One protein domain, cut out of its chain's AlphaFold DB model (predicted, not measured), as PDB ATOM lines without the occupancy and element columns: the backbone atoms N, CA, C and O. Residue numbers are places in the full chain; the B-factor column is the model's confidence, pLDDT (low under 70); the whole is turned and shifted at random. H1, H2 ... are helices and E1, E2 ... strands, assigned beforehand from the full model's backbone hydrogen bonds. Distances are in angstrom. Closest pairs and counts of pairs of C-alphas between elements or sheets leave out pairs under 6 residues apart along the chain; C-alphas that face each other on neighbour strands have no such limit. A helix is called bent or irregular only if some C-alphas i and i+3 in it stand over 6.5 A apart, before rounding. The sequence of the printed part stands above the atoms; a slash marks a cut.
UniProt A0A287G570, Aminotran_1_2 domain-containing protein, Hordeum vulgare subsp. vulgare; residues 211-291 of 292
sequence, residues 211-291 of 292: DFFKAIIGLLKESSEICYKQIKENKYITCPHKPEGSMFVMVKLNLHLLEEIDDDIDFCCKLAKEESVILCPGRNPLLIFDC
ATOM      1  N   ASP A 211      -9.052 100.602  35.122       96.38
ATOM      2  CA  ASP A 211      -7.662 100.440  35.566       96.38
ATOM      3  C   ASP A 211      -7.107  99.031  35.302       96.38
ATOM      4  O   ASP A 211      -5.914  98.889  35.041       96.38
ATOM      5  N   PHE A 212      -7.961  97.999  35.289       96.31
ATOM      6  CA  PHE A 212      -7.564  96.645  34.888       96.31
ATOM      7  C   PHE A 212      -7.113  96.620  33.423       96.31
ATOM      8  O   PHE A 212      -6.024  96.132  33.116       96.31
ATOM      9  N   PHE A 213      -7.908  97.206  32.522       95.12
ATOM     10  CA  PHE A 213      -7.564  97.270  31.101       95.12
ATOM     11  C   PHE A 213      -6.333  98.148  30.868       95.12
ATOM     12  O   PHE A 213      -5.437  97.752  30.129       95.12
ATOM     13  N   LYS A 214      -6.232  99.300  31.544       95.00
ATOM     14  CA  LYS A 214      -5.061 100.186  31.448       95.00
ATOM     15  C   LYS A 214      -3.772  99.511  31.902       95.00
ATOM     16  O   LYS A 214      -2.746  99.738  31.271       95.00
ATOM     17  N   ALA A 215      -3.810  98.697  32.957       95.88
ATOM     18  CA  ALA A 215      -2.636  97.955  33.411       95.88
ATOM     19  C   ALA A 215      -2.152  96.964  32.340       95.88
ATOM     20  O   ALA A 215      -0.969  96.947  32.011       95.88
ATOM     21  N   ILE A 216      -3.072  96.204  31.735       94.88
ATOM     22  CA  ILE A 216      -2.756  95.259  30.652       94.88
ATOM     23  C   ILE A 216      -2.227  95.995  29.415       94.88
ATOM     24  O   ILE A 216      -1.189  95.624  28.876       94.88
ATOM     25  N   ILE A 217      -2.910  97.058  28.982       95.12
ATOM     26  CA  ILE A 217      -2.487  97.885  27.843       95.12
ATOM     27  C   ILE A 217      -1.112  98.506  28.111       95.12
ATOM     28  O   ILE A 217      -0.289  98.564  27.204       95.12
ATOM     29  N   GLY A 218      -0.843  98.945  29.344       95.19
ATOM     30  CA  GLY A 218       0.451  99.486  29.755       95.19
ATOM     31  C   GLY A 218       1.585  98.480  29.578       95.19
ATOM     32  O   GLY A 218       2.585  98.814  28.947       95.19
ATOM     33  N   LEU A 219       1.390  97.245  30.052       94.94
ATOM     34  CA  LEU A 219       2.351  96.149  29.884       94.94
ATOM     35  C   LEU A 219       2.577  95.813  28.404       94.94
ATOM     36  O   LEU A 219       3.713  95.795  27.944       94.94
ATOM     37  N   LEU A 220       1.500  95.619  27.636       94.62
ATOM     38  CA  LEU A 220       1.602  95.305  26.206       94.62
ATOM     39  C   LEU A 220       2.289  96.424  25.423       94.62
ATOM     40  O   LEU A 220       3.078  96.155  24.519       94.62
ATOM     41  N   LYS A 221       2.019  97.683  25.778       94.50
ATOM     42  CA  LYS A 221       2.671  98.838  25.170       94.50
ATOM     43  C   LYS A 221       4.164  98.838  25.470       94.50
ATOM     44  O   LYS A 221       4.945  99.002  24.543       94.50
ATOM     45  N   GLU A 222       4.565  98.629  26.721       94.62
ATOM     46  CA  GLU A 222       5.980  98.544  27.098       94.62
ATOM     47  C   GLU A 222       6.702  97.415  26.347       94.62
ATOM     48  O   GLU A 222       7.701  97.678  25.673       94.62
ATOM     49  N   SER A 223       6.154  96.195  26.365       94.00
ATOM     50  CA  SER A 223       6.708  95.047  25.633       94.00
ATOM     51  C   SER A 223       6.814  95.318  24.131       94.00
ATOM     52  O   SER A 223       7.846  95.051  23.514       94.00
ATOM     53  N   SER A 224       5.775  95.914  23.540       93.12
ATOM     54  CA  SER A 224       5.747  96.303  22.131       93.12
ATOM     55  C   SER A 224       6.819  97.345  21.788       93.12
ATOM     56  O   SER A 224       7.474  97.231  20.753       93.12
ATOM     57  N   GLU A 225       7.024  98.369  22.623       92.88
ATOM     58  CA  GLU A 225       8.074  99.376  22.404       92.88
ATOM     59  C   GLU A 225       9.471  98.753  22.463       92.88
ATOM     60  O   GLU A 225      10.316  99.051  21.616       92.88
ATOM     61  N   ILE A 226       9.711  97.870  23.440       93.38
ATOM     62  CA  ILE A 226      10.980  97.148  23.574       93.38
ATOM     63  C   ILE A 226      11.215  96.291  22.327       93.38
ATOM     64  O   ILE A 226      12.263  96.421  21.693       93.38
ATOM     65  N   CYS A 227      10.230  95.475  21.939       92.31
ATOM     66  CA  CYS A 227      10.304  94.609  20.765       92.31
ATOM     67  C   CYS A 227      10.583  95.426  19.495       92.31
ATOM     68  O   CYS A 227      11.560  95.174  18.792       92.31
ATOM     69  N   TYR A 228       9.799  96.479  19.246       92.31
ATOM     70  CA  TYR A 228       9.951  97.330  18.068       92.31
ATOM     71  C   TYR A 228      11.312  98.033  18.015       92.31
ATOM     72  O   TYR A 228      11.928  98.103  16.948       92.31
ATOM     73  N   LYS A 229      11.821  98.525  19.153       93.81
ATOM     74  CA  LYS A 229      13.154  99.139  19.227       93.81
ATOM     75  C   LYS A 229      14.252  98.136  18.864       93.81
ATOM     76  O   LYS A 229      15.092  98.458  18.028       93.81
ATOM     77  N   GLN A 230      14.214  96.934  19.440       93.88
ATOM     78  CA  GLN A 230      15.199  95.883  19.156       93.88
ATOM     79  C   GLN A 230      15.139  95.422  17.695       93.88
ATOM     80  O   GLN A 230      16.174  95.261  17.054       93.88
ATOM     81  N   ILE A 231      13.934  95.285  17.128       93.00
ATOM     82  CA  ILE A 231      13.758  94.947  15.709       93.00
ATOM     83  C   ILE A 231      14.363  96.034  14.815       93.00
ATOM     84  O   ILE A 231      15.057  95.720  13.855       93.00
ATOM     85  N   LYS A 232      14.141  97.314  15.132       92.44
ATOM     86  CA  LYS A 232      14.661  98.438  14.341       92.44
ATOM     87  C   LYS A 232      16.193  98.515  14.343       92.44
ATOM     88  O   LYS A 232      16.779  98.988  13.373       92.44
ATOM     89  N   GLU A 233      16.832  98.077  15.424       93.75
ATOM     90  CA  GLU A 233      18.293  98.023  15.559       93.75
ATOM     91  C   GLU A 233      18.904  96.777  14.876       93.75
ATOM     92  O   GLU A 233      20.114  96.729  14.651       93.75
ATOM     93  N   ASN A 234      18.085  95.791  14.481       93.50
ATOM     94  CA  ASN A 234      18.524  94.536  13.875       93.50
ATOM     95  C   ASN A 234      18.357  94.538  12.344       93.50
ATOM     96  O   ASN A 234      17.250  94.527  11.822       93.50
ATOM     97  N   LYS A 235      19.467  94.460  11.599       94.56
ATOM     98  CA  LYS A 235      19.454  94.452  10.122       94.56
ATOM     99  C   LYS A 235      18.833  93.195   9.485       94.56
ATOM    100  O   LYS A 235      18.442  93.246   8.321       94.56
ATOM    101  N   TYR A 236      18.765  92.069  10.198       94.12
ATOM    102  CA  TYR A 236      18.296  90.785   9.655       94.12
ATOM    103  C   TYR A 236      16.773  90.649   9.646       94.12
ATOM    104  O   TYR A 236      16.239  89.765   8.980       94.12
ATOM    105  N   ILE A 237      16.067  91.529  10.352       94.06
ATOM    106  CA  ILE A 237      14.609  91.557  10.406       94.06
ATOM    107  C   ILE A 237      14.106  92.978  10.167       94.06
ATOM    108  O   ILE A 237      14.829  93.960  10.288       94.06
ATOM    109  N   THR A 238      12.854  93.119   9.761       93.00
ATOM    110  CA  THR A 238      12.244  94.419   9.490       93.00
ATOM    111  C   THR A 238      10.803  94.386   9.943       93.00
ATOM    112  O   THR A 238      10.049  93.516   9.530       93.00
ATOM    113  N   CYS A 239      10.399  95.331  10.783       92.62
ATOM    114  CA  CYS A 239       9.000  95.507  11.151       92.62
ATOM    115  C   CYS A 239       8.362  96.479  10.143       92.62
ATOM    116  O   CYS A 239       8.728  97.656  10.168       92.62
ATOM    117  N   PRO A 240       7.461  96.028   9.245       89.19
ATOM    118  CA  PRO A 240       6.878  96.908   8.226       89.19
ATOM    119  C   PRO A 240       6.046  98.029   8.849       89.19
ATOM    120  O   PRO A 240       6.038  99.163   8.375       89.19
ATOM    121  N   HIS A 241       5.372  97.710   9.953       90.31
ATOM    122  CA  HIS A 241       4.574  98.658  10.699       90.31
ATOM    123  C   HIS A 241       4.585  98.313  12.180       90.31
ATOM    124  O   HIS A 241       4.429  97.151  12.552       90.31
ATOM    125  N   LYS A 242       4.746  99.337  13.019       92.31
ATOM    126  CA  LYS A 242       4.684  99.191  14.470       92.31
ATOM    127  C   LYS A 242       3.281  98.714  14.876       92.31
ATOM    128  O   LYS A 242       2.314  99.286  14.383       92.31
ATOM    129  N   PRO A 243       3.141  97.722  15.769       92.56
ATOM    130  CA  PRO A 243       1.824  97.293  16.227       92.56
ATOM    131  C   PRO A 243       1.100  98.438  16.952       92.56
ATOM    132  O   PRO A 243       1.674  99.178  17.754       92.56
ATOM    133  N   GLU A 244      -0.190  98.554  16.689       94.88
ATOM    134  CA  GLU A 244      -1.091  99.517  17.318       94.88
ATOM    135  C   GLU A 244      -2.123  98.832  18.218       94.88
ATOM    136  O   GLU A 244      -2.871  99.512  18.915       94.88
ATOM    137  N   GLY A 245      -2.170  97.502  18.243       94.88
ATOM    138  CA  GLY A 245      -3.100  96.718  19.043       94.88
ATOM    139  C   GLY A 245      -2.766  95.231  19.040       94.88
ATOM    140  O   GLY A 245      -1.718  94.814  18.552       94.88
ATOM    141  N   SER A 246      -3.697  94.424  19.553       94.06
ATOM    142  CA  SER A 246      -3.528  92.976  19.715       94.06
ATOM    143  C   SER A 246      -2.391  92.640  20.696       94.06
ATOM    144  O   SER A 246      -2.159  93.364  21.663       94.06
ATOM    145  N   MET A 247      -1.756  91.488  20.503       94.62
ATOM    146  CA  MET A 247      -0.677  90.941  21.331       94.62
ATOM    147  C   MET A 247       0.528  90.493  20.483       94.62
ATOM    148  O   MET A 247       1.424  89.845  21.005       94.62
ATOM    149  N   PHE A 248       0.552  90.814  19.184       93.00
ATOM    150  CA  PHE A 248       1.532  90.275  18.238       93.00
ATOM    151  C   PHE A 248       2.180  91.354  17.380       93.00
ATOM    152  O   PHE A 248       1.584  92.401  17.117       93.00
ATOM    153  N   VAL A 249       3.375  91.040  16.879       92.12
ATOM    154  CA  VAL A 249       4.082  91.810  15.856       92.12
ATOM    155  C   VAL A 249       4.431  90.901  14.694       92.12
ATOM    156  O   VAL A 249       5.076  89.868  14.868       92.12
ATOM    157  N   MET A 250       4.059  91.329  13.491       92.56
ATOM    158  CA  MET A 250       4.543  90.713  12.265       92.56
ATOM    159  C   MET A 250       5.845  91.387  11.830       92.56
ATOM    160  O   MET A 250       5.894  92.606  11.634       92.56
ATOM    161  N   VAL A 251       6.895  90.594  11.638       93.25
ATOM    162  CA  VAL A 251       8.176  91.060  11.096       93.25
ATOM    163  C   VAL A 251       8.520  90.315   9.818       93.25
ATOM    164  O   VAL A 251       8.100  89.188   9.596       93.25
ATOM    165  N   LYS A 252       9.304  90.955   8.964       93.12
ATOM    166  CA  LYS A 252       9.873  90.392   7.749       93.12
ATOM    167  C   LYS A 252      11.305  89.952   8.015       93.12
ATOM    168  O   LYS A 252      12.088  90.727   8.555       93.12
ATOM    169  N   LEU A 253      11.648  88.740   7.607       93.81
ATOM    170  CA  LEU A 253      13.001  88.209   7.626       93.81
ATOM    171  C   LEU A 253      13.752  88.657   6.363       93.81
ATOM    172  O   LEU A 253      13.282  88.484   5.236       93.81
ATOM    173  N   ASN A 254      14.935  89.236   6.531       93.94
ATOM    174  CA  ASN A 254      15.784  89.662   5.423       93.94
ATOM    175  C   ASN A 254      16.677  88.498   4.976       93.94
ATOM    176  O   ASN A 254      17.884  88.526   5.190       93.94
ATOM    177  N   LEU A 255      16.068  87.489   4.337       92.06
ATOM    178  CA  LEU A 255      16.731  86.237   3.928       92.06
ATOM    179  C   LEU A 255      18.045  86.445   3.162       92.06
ATOM    180  O   LEU A 255      19.012  85.741   3.395       92.06
ATOM    181  N   HIS A 256      18.119  87.463   2.302       92.25
ATOM    182  CA  HIS A 256      19.328  87.787   1.533       92.25
ATOM    183  C   HIS A 256      20.560  88.162   2.383       92.25
ATOM    184  O   HIS A 256      21.656  88.268   1.841       92.25
ATOM    185  N   LEU A 257      20.383  88.420   3.683       93.81
ATOM    186  CA  LEU A 257      21.459  88.711   4.635       93.81
ATOM    187  C   LEU A 257      21.807  87.513   5.526       93.81
ATOM    188  O   LEU A 257      22.726  87.628   6.334       93.81
ATOM    189  N   LEU A 258      21.051  86.420   5.438       92.50
ATOM    190  CA  LEU A 258      21.189  85.248   6.290       92.50
ATOM    191  C   LEU A 258      21.823  84.112   5.490       92.50
ATOM    192  O   LEU A 258      21.372  83.776   4.398       92.50
ATOM    193  N   GLU A 259      22.888  83.539   6.037       91.62
ATOM    194  CA  GLU A 259      23.533  82.360   5.467       91.62
ATOM    195  C   GLU A 259      22.840  81.099   5.988       91.62
ATOM    196  O   GLU A 259      22.438  81.038   7.149       91.62
ATOM    197  N   GLU A 260      22.690  80.102   5.114       92.50
ATOM    198  CA  GLU A 260      22.079  78.804   5.433       92.50
ATOM    199  C   GLU A 260      20.641  78.876   5.974       92.50
ATOM    200  O   GLU A 260      20.230  77.970   6.685       92.50
ATOM    201  N   ILE A 261      19.868  79.920   5.680       94.06
ATOM    202  CA  ILE A 261      18.455  80.004   6.077       94.06
ATOM    203  C   ILE A 261      17.606  80.135   4.817       94.06
ATOM    204  O   ILE A 261      17.663  81.154   4.129       94.06
ATOM    205  N   ASP A 262      16.823  79.097   4.529       91.62
ATOM    206  CA  ASP A 262      16.037  79.013   3.292       91.62
ATOM    207  C   ASP A 262      14.720  79.804   3.380       91.62
ATOM    208  O   ASP A 262      14.303  80.469   2.425       91.62
ATOM    209  N   ASP A 263      14.054  79.736   4.531       92.38
ATOM    210  CA  ASP A 263      12.753  80.351   4.773       92.38
ATOM    211  C   ASP A 263      12.500  80.653   6.262       92.38
ATOM    212  O   ASP A 263      13.351  80.455   7.134       92.38
ATOM    213  N   ASP A 264      11.319  81.195   6.562       92.50
ATOM    214  CA  ASP A 264      10.873  81.482   7.924       92.50
ATOM    215  C   ASP A 264      10.661  80.216   8.775       92.50
ATOM    216  O   ASP A 264      10.812  80.278   9.997       92.50
ATOM    217  N   ILE A 265      10.352  79.068   8.164       93.81
ATOM    218  CA  ILE A 265      10.203  77.787   8.870       93.81
ATOM    219  C   ILE A 265      11.570  77.272   9.322       93.81
ATOM    220  O   ILE A 265      11.720  76.911  10.495       93.81
ATOM    221  N   ASP A 266      12.559  77.256   8.428       94.88
ATOM    222  CA  ASP A 266      13.934  76.862   8.731       94.88
ATOM    223  C   ASP A 266      14.525  77.775   9.809       94.88
ATOM    224  O   ASP A 266      15.026  77.283  10.823       94.88
ATOM    225  N   PHE A 267      14.335  79.095   9.681       95.31
ATOM    226  CA  PHE A 267      14.731  80.056  10.713       95.31
ATOM    227  C   PHE A 267      14.129  79.717  12.084       95.31
ATOM    228  O   PHE A 267      14.863  79.599  13.066       95.31
ATOM    229  N   CYS A 268      12.808  79.520  12.169       94.75
ATOM    230  CA  CYS A 268      12.131  79.169  13.422       94.75
ATOM    231  C   CYS A 268      12.636  77.839  14.005       94.75
ATOM    232  O   CYS A 268      12.809  77.717  15.218       94.75
ATOM    233  N   CYS A 269      12.888  76.838  13.159       95.25
ATOM    234  CA  CYS A 269      13.402  75.536  13.579       95.25
ATOM    235  C   CYS A 269      14.832  75.615  14.122       95.25
ATOM    236  O   CYS A 269      15.130  74.970  15.130       95.25
ATOM    237  N   LYS A 270      15.713  76.380  13.473       96.06
ATOM    238  CA  LYS A 270      17.088  76.604  13.937       96.06
ATOM    239  C   LYS A 270      17.114  77.415  15.222       96.06
ATOM    240  O   LYS A 270      17.698  76.962  16.198       96.06
ATOM    241  N   LEU A 271      16.362  78.514  15.282       95.44
ATOM    242  CA  LEU A 271      16.231  79.340  16.484       95.44
ATOM    243  C   LEU A 271      15.756  78.525  17.701       95.44
ATOM    244  O   LEU A 271      16.310  78.653  18.793       95.44
ATOM    245  N   ALA A 272      14.783  77.631  17.511       96.69
ATOM    246  CA  ALA A 272      14.303  76.761  18.582       96.69
ATOM    247  C   ALA A 272      15.356  75.736  19.040       96.69
ATOM    248  O   ALA A 272      15.424  75.423  20.226       96.69
ATOM    249  N   LYS A 273      16.172  75.203  18.121       96.81
ATOM    250  CA  LYS A 273      17.224  74.219  18.435       96.81
ATOM    251  C   LYS A 273      18.456  74.851  19.080       96.81
ATOM    252  O   LYS A 273      19.043  74.241  19.966       96.81
ATOM    253  N   GLU A 274      18.855  76.021  18.600       97.19
ATOM    254  CA  GLU A 274      20.112  76.680  18.962       97.19
ATOM    255  C   GLU A 274      19.942  77.571  20.195       97.19
ATOM    256  O   GLU A 274      20.756  77.509  21.111       97.19
ATOM    257  N   GLU A 275      18.840  78.324  20.267       96.94
ATOM    258  CA  GLU A 275      18.623  79.356  21.292       96.94
ATOM    259  C   GLU A 275      17.450  79.043  22.233       96.94
ATOM    260  O   GLU A 275      17.176  79.795  23.165       96.94
ATOM    261  N   SER A 276      16.733  77.932  22.020       96.69
ATOM    262  CA  SER A 276      15.518  77.584  22.782       96.69
ATOM    263  C   SER A 276      14.428  78.667  22.736       96.69
ATOM    264  O   SER A 276      13.605  78.771  23.647       96.69
ATOM    265  N   VAL A 277      14.397  79.461  21.660       94.38
ATOM    266  CA  VAL A 277      13.371  80.482  21.413       94.38
ATOM    267  C   VAL A 277      12.421  79.982  20.330       94.38
ATOM    268  O   VAL A 277      12.840  79.632  19.230       94.38
ATOM    269  N   ILE A 278      11.124  79.956  20.639       93.56
ATOM    270  CA  ILE A 278      10.082  79.488  19.720       93.56
ATOM    271  C   ILE A 278       9.325  80.696  19.176       93.56
ATOM    272  O   ILE A 278       8.696  81.432  19.933       93.56
ATOM    273  N   LEU A 279       9.362  80.860  17.856       93.00
ATOM    274  CA  LEU A 279       8.551  81.819  17.110       93.00
ATOM    275  C   LEU A 279       7.615  81.080  16.153       93.00
ATOM    276  O   LEU A 279       7.815  79.904  15.841       93.00
ATOM    277  N   CYS A 280       6.590  81.783  15.674       91.44
ATOM    278  CA  CYS A 280       5.658  81.244  14.691       91.44
ATOM    279  C   CYS A 280       6.032  81.726  13.276       91.44
ATOM    280  O   CYS A 280       6.205  82.933  13.079       91.44
ATOM    281  N   PRO A 281       6.114  80.830  12.274       90.75
ATOM    282  CA  PRO A 281       6.294  81.233  10.881       90.75
ATOM    283  C   PRO A 281       5.055  81.989  10.368       90.75
ATOM    284  O   PRO A 281       3.916  81.628  10.675       90.75
ATOM    285  N   GLY A 282       5.280  83.062   9.609       79.88
ATOM    286  CA  GLY A 282       4.257  83.980   9.096       79.88
ATOM    287  C   GLY A 282       3.918  83.775   7.613       79.88
ATOM    288  O   GLY A 282       2.823  84.156   7.200       79.88
ATOM    289  N   ARG A 283       4.842  83.184   6.832       72.81
ATOM    290  CA  ARG A 283       4.658  82.166   5.766       72.81
ATOM    291  C   ARG A 283       5.867  82.032   4.824       72.81
ATOM    292  O   ARG A 283       6.049  80.942   4.315       72.81
ATOM    293  N   ASN A 284       6.569  83.124   4.512       68.56
ATOM    294  CA  ASN A 284       7.945  83.233   3.981       68.56
ATOM    295  C   ASN A 284       8.041  84.531   3.138       68.56
ATOM    296  O   ASN A 284       7.390  84.608   2.093       68.56
ATOM    297  N   PRO A 285       8.785  85.581   3.543       73.38
ATOM    298  CA  PRO A 285       9.707  85.646   4.675       73.38
ATOM    299  C   PRO A 285       9.112  86.449   5.846       73.38
ATOM    300  O   PRO A 285       9.616  87.519   6.173       73.38
ATOM    301  N   LEU A 286       8.010  85.998   6.452       80.88
ATOM    302  CA  LEU A 286       7.375  86.691   7.586       80.88
ATOM    303  C   LEU A 286       7.503  85.858   8.866       80.88
ATOM    304  O   LEU A 286       7.412  84.642   8.805       80.88
ATOM    305  N   LEU A 287       7.666  86.498  10.021       79.75
ATOM    306  CA  LEU A 287       7.712  85.884  11.349       79.75
ATOM    307  C   LEU A 287       6.705  86.576  12.267       79.75
ATOM    308  O   LEU A 287       6.543  87.797  12.216       79.75
ATOM    309  N   ILE A 288       6.075  85.800  13.140       86.31
ATOM    310  CA  ILE A 288       5.117  86.287  14.129       86.31
ATOM    311  C   ILE A 288       5.781  86.250  15.505       86.31
ATOM    312  O   ILE A 288       6.156  85.184  15.998       86.31
ATOM    313  N   PHE A 289       5.896  87.422  16.120       82.50
ATOM    314  CA  PHE A 289       6.379  87.611  17.483       82.50
ATOM    315  C   PHE A 289       5.174  87.779  18.408       82.50
ATOM    316  O   PHE A 289       4.296  88.597  18.131       82.50
ATOM    317  N   ASP A 290       5.135  87.014  19.497       76.50
ATOM    318  CA  ASP A 290       4.205  87.246  20.607       76.50
ATOM    319  C   ASP A 290       4.840  88.263  21.566       76.50
ATOM    320  O   ASP A 290       6.023  88.157  21.892       76.50
ATOM    321  N   CYS A 291       4.093  89.299  21.945       61.81
ATOM    322  CA  CYS A 291       4.573  90.391  22.799       61.81
ATOM    323  C   CYS A 291       4.143  90.246  24.266       61.81
ATOM    324  O   CYS A 291       4.279  91.207  25.030       61.81
TER     325      CYS A 291
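Overview. This is residues 211 to 291 of the 292 residues of the protein "Aminotran_1_2 domain-containing protein" of Hordeum vulgare subsp. vulgare (UniProt A0A287G570). A two-stranded antiparallel ribbon, E1 and E2, has the long helix H1 over one face, running in much the same direction as E1, and the shorter helix H2 beside E2, near where that strand begins. The first turns of H1, residues 211 to 216, stick out free of the rest at one end of the longest axis, while the loop of residues 234 to 247 folds back from the end of H1 past E1 to the start of that strand. The printed part has 81 residues with two named helices and two named strands, in the order H1, E1, H2, E2, and its class is mixed, helices and strands. It is only just compact, close to loose, with a radius of gyration of the C-alphas of 13.7 A and spans of 47 by 23 by 20 A.

Arrangement. The sheet is made of E1, residues 248 to 253, and E2, residues 286 to 290, antiparallel neighbours with 149 degrees between their directions. N 249 and O 289 are 2.9 A apart, and N 287 and O 251 are 2.8 A apart, both within hydrogen-bond range. H1, residues 211 to 233, comes closest to E1 at the C-alphas of Ser 224 and Val 249, 7.9 A apart. H1 and E2 are near each other, with 5 pairs of C-alphas within 10 A. H2, residues 264 to 274, comes closest to E2 at the C-alphas of Asp 264 and Leu 286, 6.3 A apart. H1 and H2 are apart. In H1 and H2 every O i to N i+4 pair is within hydrogen-bond range. Outside the named strands there are two short pairings, both antiparallel: residues 237 to 238 with residues 252 to 253 of E1, and residues 280 to 281 with residues 287 to 288 of E2.

Along the chain. E1 runs 15.8 A from first to last C-alpha, beginning at C-alpha 248 (1.532, 90.275, 18.238). E2 spans 13.4 A and ends at C-alpha 290 (4.205, 87.246, 20.607). H1 is 32.9 A long, from C-alpha 211 at (-7.662, 100.440, 35.566) to C-alpha 233. H2 is 15.2 A long; neither helix is bent.

Size, cuts and confidence. The two C-alphas farthest apart are those of Asp 211 and Glu 260, 47.5 A. The printed part has no cut. The links from H1 to E1, 14 residues, and from H2 to E2, 11 residues, are long; the link from E1 to H2, 10 residues, is short. The mean pLDDT of the printed part is 91.7, and residues 284 and 291 are under 70.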